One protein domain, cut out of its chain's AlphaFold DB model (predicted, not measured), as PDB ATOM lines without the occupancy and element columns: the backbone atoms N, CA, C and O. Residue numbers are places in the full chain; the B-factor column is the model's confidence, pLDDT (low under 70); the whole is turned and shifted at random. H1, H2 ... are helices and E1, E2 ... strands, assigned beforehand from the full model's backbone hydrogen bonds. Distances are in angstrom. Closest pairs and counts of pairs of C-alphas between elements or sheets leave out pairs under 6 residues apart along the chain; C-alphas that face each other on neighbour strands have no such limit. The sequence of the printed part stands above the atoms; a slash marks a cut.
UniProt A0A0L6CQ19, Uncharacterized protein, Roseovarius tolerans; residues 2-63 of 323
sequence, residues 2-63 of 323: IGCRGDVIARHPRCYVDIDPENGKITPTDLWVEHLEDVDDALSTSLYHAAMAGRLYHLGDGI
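Overview. This is residues 2 to 63 of the 323 residues of an uncharacterized protein of Roseovarius tolerans (UniProt A0A0L6CQ19). Little regular structure: the small hairpin E1-E2 makes the middle, a wide unnamed loop, residues 2 to 16, precedes it, and H2 packs on E2. The printed part has 62 residues, only 22 in two named helices and three strands, in order E1 E2 H1 H2 E3; the class is mixed, the sheet E1 - E2 antiparallel. It is compact, radius of gyration of the C-alphas 11.4 A, spanning 30 by 24 by 21 A.

Arrangement. E1, residues 17 to 19, and E2, residues 26 to 28, form an antiparallel hairpin; N 18 and O 27, 2.9 A apart, are within hydrogen-bond range. H1, residues 30 to 34, and H2, residues 45 to 52, are close but not clearly touching; their closest C-alphas, Trp 32 and Tyr 48, are 8.0 A apart. The closest C-alphas of E2 and H2, Thr 27 and Ala 51, are 5.3 A apart. E3, residues 56 to 58, pairs with no named strand. In H1 and H2 every O i to N i+4 pair is within hydrogen-bond range.

Along the chain. E1 begins at C-alpha 17 (114.157, 140.403, 92.379). H2 is 10.4 A long. E3 ends at C-alpha 58 (108.468, 139.868, 101.250).

Size, cuts and confidence. The printed part has no cut and no long link. pLDDT is under 70 in residues 2 to 14 and 41 to 42.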
ATOM      1  N   ILE A   2     118.465 146.482  95.931       51.59
ATOM      2  CA  ILE A   2     118.131 145.050  96.129       51.59
ATOM      3  C   ILE A   2     116.643 144.764  95.847       51.59
ATOM      4  O   ILE A   2     116.259 143.614  95.759       51.59
ATOM      5  N   GLY A   3     115.797 145.769  95.606       41.91
ATOM      6  CA  GLY A   3     114.410 145.534  95.200       41.91
ATOM      7  C   GLY A   3     113.765 146.792  94.640       41.91
ATOM      8  O   GLY A   3     114.124 147.903  95.038       41.91
ATOM      9  N   CYS A   4     112.842 146.600  93.707       46.72
ATOM     10  CA  CYS A   4     112.131 147.652  92.995       46.72
ATOM     11  C   CYS A   4     110.630 147.420  93.239       46.72
ATOM     12  O   CYS A   4     110.124 146.337  92.967       46.72
ATOM     13  N   ARG A   5     109.939 148.389  93.861       44.62
ATOM     14  CA  ARG A   5     108.477 148.348  94.040       44.62
ATOM     15  C   ARG A   5     107.847 148.921  92.777       44.62
ATOM     16  O   ARG A   5     108.212 150.025  92.381       44.62
ATOM     17  N   GLY A   6     106.964 148.155  92.147       46.09
ATOM     18  CA  GLY A   6     106.310 148.547  90.907       46.09
ATOM     19  C   GLY A   6     105.411 149.759  91.113       46.09
ATOM     20  O   GLY A   6     104.348 149.629  91.700       46.09
ATOM     21  N   ASP A   7     105.878 150.919  90.660       34.78
ATOM     22  CA  ASP A   7     105.089 151.865  89.877       34.78
ATOM     23  C   ASP A   7     106.012 152.909  89.232       34.78
ATOM     24  O   ASP A   7     107.031 153.308  89.794       34.78
ATOM     25  N   VAL A   8     105.586 153.375  88.056       30.91
ATOM     26  CA  VAL A   8     106.183 154.390  87.168       30.91
ATOM     27  C   VAL A   8     107.079 153.846  86.045       30.91
ATOM     28  O   VAL A   8     108.214 153.415  86.220       30.91
ATOM     29  N   ILE A   9     106.510 153.973  84.845       38.91
ATOM     30  CA  ILE A   9     107.074 153.898  83.496       38.91
ATOM     31  C   ILE A   9     108.526 154.414  83.457       38.91
ATOM     32  O   ILE A   9     108.779 155.605  83.289       38.91
ATOM     33  N   ALA A  10     109.494 153.508  83.580       31.77
ATOM     34  CA  ALA A  10     110.898 153.741  83.264       31.77
ATOM     35  C   ALA A  10     111.563 152.395  82.950       31.77
ATOM     36  O   ALA A  10     111.271 151.380  83.574       31.77
ATOM     37  N   ARG A  11     112.436 152.386  81.941       35.72
ATOM     38  CA  ARG A  11     113.202 151.223  81.466       35.72
ATOM     39  C   ARG A  11     113.749 150.396  82.642       35.72
ATOM     40  O   ARG A  11     114.468 150.955  83.462       35.72
ATOM     41  N   HIS A  12     113.406 149.102  82.668       42.78
ATOM     42  CA  HIS A  12     113.845 148.052  83.601       42.78
ATOM     43  C   HIS A  12     115.094 148.428  84.420       42.78
ATOM     44  O   HIS A  12     116.216 148.311  83.910       42.78
ATOM     45  N   PRO A  13     114.950 148.882  85.676       49.62
ATOM     46  CA  PRO A  13     116.089 148.927  86.575       49.62
ATOM     47  C   PRO A  13     116.611 147.490  86.753       49.62
ATOM     48  O   PRO A  13     115.832 146.559  86.926       49.62
ATOM     49  N   ARG A  14     117.933 147.290  86.649       60.78
ATOM     50  CA  ARG A  14     118.596 145.988  86.858       60.78
ATOM     51  C   ARG A  14     118.454 145.578  88.330       60.78
ATOM     52  O   ARG A  14     119.317 145.901  89.143       60.78
ATOM     53  N   CYS A  15     117.344 144.941  88.685       79.12
ATOM     54  CA  CYS A  15     117.059 144.455  90.035       79.12
ATOM     55  C   CYS A  15     117.150 142.918  90.026       79.12
ATOM     56  O   CYS A  15     116.765 142.280  89.052       79.12
ATOM     57  N   TYR A  16     117.686 142.319  91.093       84.69
ATOM     58  CA  TYR A  16     117.808 140.857  91.236       84.69
ATOM     59  C   TYR A  16     116.458 140.168  91.525       84.69
ATOM     60  O   TYR A  16     116.291 138.969  91.330       84.69
ATOM     61  N   VAL A  17     115.474 140.924  92.006       89.38
ATOM     62  CA  VAL A  17     114.157 140.403  92.379       89.38
ATOM     63  C   VAL A  17     113.053 141.327  91.908       89.38
ATOM     64  O   VAL A  17     113.169 142.549  92.048       89.38
ATOM     65  N   ASP A  18     111.964 140.717  91.455       91.38
ATOM     66  CA  ASP A  18     110.670 141.365  91.289       91.38
ATOM     67  C   ASP A  18     109.777 141.009  92.477       91.38
ATOM     68  O   ASP A  18     109.666 139.843  92.867       91.38
ATOM     69  N   ILE A  19     109.162 142.027  93.081       91.50
ATOM     70  CA  ILE A  19     108.262 141.872  94.225       91.50
ATOM     71  C   ILE A  19     106.867 142.302  93.792       91.50
ATOM     72  O   ILE A  19     106.652 143.469  93.461       91.50
ATOM     73  N   ASP A  20     105.925 141.366  93.832       90.44
ATOM     74  CA  ASP A  20     104.509 141.630  93.588       90.44
ATOM     75  C   ASP A  20     103.994 142.673  94.606       90.44
ATOM     76  O   ASP A  20     104.112 142.452  95.819       90.44
ATOM     77  N   PRO A  21     103.455 143.822  94.157       87.69
ATOM     78  CA  PRO A  21     103.046 144.902  95.049       87.69
ATOM     79  C   PRO A  21     101.793 144.573  95.874       87.69
ATOM     80  O   PRO A  21     101.598 145.180  96.928       87.69
ATOM     81  N   GLU A  22     100.958 143.628  95.435       86.69
ATOM     82  CA  GLU A  22      99.708 143.274  96.110       86.69
ATOM     83  C   GLU A  22      99.931 142.244  97.217       86.69
ATOM     84  O   GLU A  22      99.372 142.356  98.310       86.69
ATOM     85  N   ASN A  23     100.747 141.222  96.948       86.94
ATOM     86  CA  ASN A  23     100.906 140.079  97.853       86.94
ATOM     87  C   ASN A  23     102.343 139.875  98.369       86.94
ATOM     88  O   ASN A  23     102.566 139.017  99.230       86.94
ATOM     89  N   GLY A  24     103.307 140.656  97.871       90.75
ATOM     90  CA  GLY A  24     104.710 140.611  98.276       90.75
ATOM     91  C   GLY A  24     105.497 139.423  97.722       90.75
ATOM     92  O   GLY A  24     106.630 139.211  98.152       90.75
ATOM     93  N   LYS A  25     104.942 138.609  96.820       93.31
ATOM     94  CA  LYS A  25     105.628 137.438  96.255       93.31
ATOM     95  C   LYS A  25     106.904 137.855  95.532       93.31
ATOM     96  O   LYS A  25     106.896 138.773  94.718       93.31
ATOM     97  N   ILE A  26     107.989 137.147  95.827       93.31
ATOM     98  CA  ILE A  26     109.301 137.366  95.225       93.31
ATOM     99  C   ILE A  26     109.465 136.413  94.043       93.31
ATOM    100  O   ILE A  26     109.400 135.194  94.215       93.31
ATOM    101  N   THR A  27     109.725 136.979  92.869       93.31
ATOM    102  CA  THR A  27     110.095 136.245  91.655       93.31
ATOM    103  C   THR A  27     111.538 136.604  91.292       93.31
ATOM    104  O   THR A  27     111.896 137.785  91.333       93.31
ATOM    105  N   PRO A  28     112.401 135.617  91.001       91.62
ATOM    106  CA  PRO A  28     113.766 135.903  90.587       91.62
ATOM    107  C   PRO A  28     113.787 136.470  89.163       91.62
ATOM    108  O   PRO A  28     113.037 136.008  88.305       91.62
ATOM    109  N   THR A  29     114.650 137.456  88.922       91.31
ATOM    110  CA  THR A  29     114.913 137.991  87.577       91.31
ATOM    111  C   THR A  29     116.080 137.249  86.928       91.31
ATOM    112  O   THR A  29     116.883 136.630  87.631       91.31
ATOM    113  N   ASP A  30     116.238 137.371  85.606       89.06
ATOM    114  CA  ASP A  30     117.386 136.801  84.877       89.06
ATOM    115  C   ASP A  30     118.727 137.238  85.490       89.06
ATOM    116  O   ASP A  30     119.657 136.445  85.604       89.06
ATOM    117  N   LEU A  31     118.796 138.468  86.009       87.81
ATOM    118  CA  LEU A  31     119.991 139.000  86.662       87.81
ATOM    119  C   LEU A  31     120.386 138.211  87.924       87.81
ATOM    120  O   LEU A  31     121.571 138.057  88.199       87.81
ATOM    121  N   TRP A  32     119.428 137.714  88.716       87.31
ATOM    122  CA  TRP A  32     119.749 136.874  89.884       87.31
ATOM    123  C   TRP A  32     120.157 135.467  89.478       87.31
ATOM    124  O   TRP A  32     121.024 134.883  90.121       87.31
ATOM    125  N   VAL A  33     119.599 134.950  88.385       86.06
ATOM    126  CA  VAL A  33     120.031 133.670  87.816       86.06
ATOM    127  C   VAL A  33     121.488 133.758  87.352       86.06
ATOM    128  O   VAL A  33     122.291 132.892  87.688       86.06
ATOM    129  N   GLU A  34     121.837 134.821  86.622       86.00
ATOM    130  CA  GLU A  34     123.175 135.035  86.052       86.00
ATOM    131  C   GLU A  34     124.260 135.281  87.111       86.00
ATOM    132  O   GLU A  34     125.412 134.912  86.903       86.00
ATOM    133  N   HIS A  35     123.892 135.865  88.254       83.94
ATOM    134  CA  HIS A  35     124.821 136.277  89.314       83.94
ATOM    135  C   HIS A  35     124.601 135.540  90.639       83.94
ATOM    136  O   HIS A  35     124.924 136.073  91.700       83.94
ATOM    137  N   LEU A  36     124.034 134.329  90.608       79.44
ATOM    138  CA  LEU A  36     123.636 133.585  91.809       79.44
ATOM    139  C   LEU A  36     124.769 133.457  92.841       79.44
ATOM    140  O   LEU A  36     124.542 133.676  94.031       79.44
ATOM    141  N   GLU A  37     125.981 133.140  92.383       79.31
ATOM    142  CA  GLU A  37     127.162 132.987  93.242       79.31
ATOM    143  C   GLU A  37     127.687 134.335  93.762       79.31
ATOM    144  O   GLU A  37     128.145 134.423  94.900       79.31
ATOM    145  N   ASP A  38     127.559 135.401  92.968       77.25
ATOM    146  CA  ASP A  38     128.083 136.735  93.290       77.25
ATOM    147  C   ASP A  38     127.277 137.443  94.390       77.25
ATOM    148  O   ASP A  38     127.779 138.357  95.051       77.25
ATOM    149  N   VAL A  39     126.008 137.056  94.580       77.62
ATOM    150  CA  VAL A  39     125.089 137.702  95.531       77.62
ATOM    151  C   VAL A  39     124.680 136.818  96.706       77.62
ATOM    152  O   VAL A  39     123.854 137.262  97.503       77.62
ATOM    153  N   ASP A  40     125.245 135.616  96.863       76.44
ATOM    154  CA  ASP A  40     124.815 134.629  97.872       76.44
ATOM    155  C   ASP A  40     124.826 135.192  99.312       76.44
ATOM    156  O   ASP A  40     123.912 134.926 100.098       76.44
ATOM    157  N   ASP A  41     125.775 136.082  99.623       68.12
ATOM    158  CA  ASP A  41     125.879 136.771 100.920       68.12
ATOM    159  C   ASP A  41     124.648 137.637 101.262       68.12
ATOM    160  O   ASP A  41     124.318 137.829 102.436       68.12
ATOM    161  N   ALA A  42     123.962 138.181 100.252       68.12
ATOM    162  CA  ALA A  42     122.790 139.047 100.408       68.12
ATOM    163  C   ALA A  42     121.476 138.362  99.990       68.12
ATOM    164  O   ALA A  42     120.413 138.648 100.543       68.12
ATOM    165  N   LEU A  43     121.551 137.458  99.018       77.25
ATOM    166  CA  LEU A  43     120.454 136.749  98.376       77.25
ATOM    167  C   LEU A  43     120.822 135.270  98.261       77.25
ATOM    168  O   LEU A  43     121.094 134.764  97.174       77.25
ATOM    169  N   SER A  44     120.816 134.585  99.407       81.62
ATOM    170  CA  SER A  44     121.276 133.197  99.472       81.62
ATOM    171  C   SER A  44     120.599 132.289  98.445       81.62
ATOM    172  O   SER A  44     119.402 132.411  98.163       81.62
ATOM    173  N   THR A  45     121.334 131.279  98.003       84.50
ATOM    174  CA  THR A  45     120.885 130.201  97.119       84.50
ATOM    175  C   THR A  45     119.593 129.546  97.632       84.50
ATOM    176  O   THR A  45     118.693 129.196  96.868       84.50
ATOM    177  N   SER A  46     119.424 129.459  98.957       85.38
ATOM    178  CA  SER A  46     118.193 128.950  99.578       85.38
ATOM    179  C   SER A  46     116.960 129.831  99.321       85.38
ATOM    180  O   SER A  46     115.861 129.309  99.099       85.38
ATOM    181  N   LEU A  47     117.136 131.158  99.315       87.56
ATOM    182  CA  LEU A  47     116.093 132.123  98.973       87.56
ATOM    183  C   LEU A  47     115.802 132.074  97.476       87.56
ATOM    184  O   LEU A  47     114.634 132.062  97.103       87.56
ATOM    185  N   TYR A  48     116.832 131.955  96.636       88.62
ATOM    186  CA  TYR A  48     116.660 131.786  95.194       88.62
ATOM    187  C   TYR A  48     115.786 130.568  94.870       88.62
ATOM    188  O   TYR A  48     114.761 130.693  94.202       88.62
ATOM    189  N   HIS A  49     116.095 129.395  95.433       88.94
ATOM    190  CA  HIS A  49     115.272 128.198  95.234       88.94
ATOM    191  C   HIS A  49     113.845 128.348  95.779       88.94
ATOM    192  O   HIS A  49     112.906 127.759  95.242       88.94
ATOM    193  N   ALA A  50     113.650 129.121  96.852       90.69
ATOM    194  CA  ALA A  50     112.315 129.439  97.347       90.69
ATOM    195  C   ALA A  50     111.547 130.370  96.394       90.69
ATOM    196  O   ALA A  50     110.357 130.157  96.165       90.69
ATOM    197  N   ALA A  51     112.214 131.364  95.813       91.25
ATOM    198  CA  ALA A  51     111.621 132.268  94.836       91.25
ATOM    199  C   ALA A  51     111.257 131.519  93.542       91.25
ATOM    200  O   ALA A  51     110.116 131.599  93.093       91.25
ATOM    201  N   MET A  52     112.168 130.689  93.020       89.25
ATOM    202  CA  MET A  52     111.938 129.832  91.845       89.25
ATOM    203  C   MET A  52     110.754 128.879  92.029       89.25
ATOM    204  O   MET A  52     109.968 128.670  91.112       89.25
ATOM    205  N   ALA A  53     110.588 128.322  93.230       89.06
ATOM    206  CA  ALA A  53     109.449 127.469  93.560       89.06
ATOM    207  C   ALA A  53     108.150 128.258  93.840       89.06
ATOM    208  O   ALA A  53     107.160 127.674  94.279       89.06
ATOM    209  N   GLY A  54     108.150 129.582  93.640       90.31
ATOM    210  CA  GLY A  54     106.991 130.450  93.829       90.31
ATOM    211  C   GLY A  54     106.501 130.528  95.275       90.31
ATOM    212  O   GLY A  54     105.322 130.793  95.492       90.31
ATOM    213  N   ARG A  55     107.382 130.271  96.250       91.88
ATOM    214  CA  ARG A  55     107.035 130.099  97.672       91.88
ATOM    215  C   ARG A  55     107.712 131.110  98.601       91.88
ATOM    216  O   ARG A  55     107.752 130.878  99.808       91.88
ATOM    217  N   LEU A  56     108.283 132.185  98.059       94.38
ATOM    218  CA  LEU A  56     108.966 133.235  98.815       94.38
ATOM    219  C   LEU A  56     108.184 134.552  98.756       94.38
ATOM    220  O   LEU A  56     107.791 134.987  97.678       94.38
ATOM    221  N   TYR A  57     107.997 135.193  99.910       93.50
ATOM    222  CA  TYR A  57     107.242 136.439 100.058       93.50
ATOM    223  C   TYR A  57     108.022 137.460 100.890       93.50
ATOM    224  O   TYR A  57     108.628 137.108 101.899       93.50
ATOM    225  N   HIS A  58     107.965 138.728 100.500       92.81
ATOM    226  CA  HIS A  58     108.468 139.868 101.250       92.81
ATOM    227  C   HIS A  58     107.347 140.485 102.094       92.81
ATOM    228  O   HIS A  58     106.308 140.868 101.564       92.81
ATOM    229  N   LEU A  59     107.556 140.604 103.408       89.06
ATOM    230  CA  LEU A  59     106.520 141.026 104.362       89.06
ATOM    231  C   LEU A  59     106.724 142.445 104.925       89.06
ATOM    232  O   LEU A  59     105.980 142.865 105.809       89.06
ATOM    233  N   GLY A  60     107.730 143.180 104.439       80.88
ATOM    234  CA  GLY A  60     108.163 144.461 105.010       80.88
ATOM    235  C   GLY A  60     109.245 144.305 106.086       80.88
ATOM    236  O   GLY A  60     109.548 143.197 106.523       80.88
ATOM    237  N   ASP A  61     109.883 145.416 106.471       76.31
ATOM    238  CA  ASP A  61     110.974 145.475 107.467       76.31
ATOM    239  C   ASP A  61     112.145 144.506 107.207       76.31
ATOM    240  O   ASP A  61     112.810 144.032 108.128       76.31
ATOM    241  N   GLY A  62     112.399 144.185 105.933       80.69
ATOM    242  CA  GLY A  62     113.445 143.236 105.538       80.69
ATOM    243  C   GLY A  62     113.113 141.767 105.831       80.69
ATOM    244  O   GLY A  62     113.996 140.918 105.742       80.69
ATOM    245  N   ILE A  63     111.864 141.447 106.176       85.94
ATOM    246  CA  ILE A  63     111.431 140.084 106.485       85.94
ATOM    247  C   ILE A  63     111.011 139.375 105.202       85.94
ATOM    248  O   ILE A  63     110.094 139.814 104.506       85.94
TER     249      ILE A  63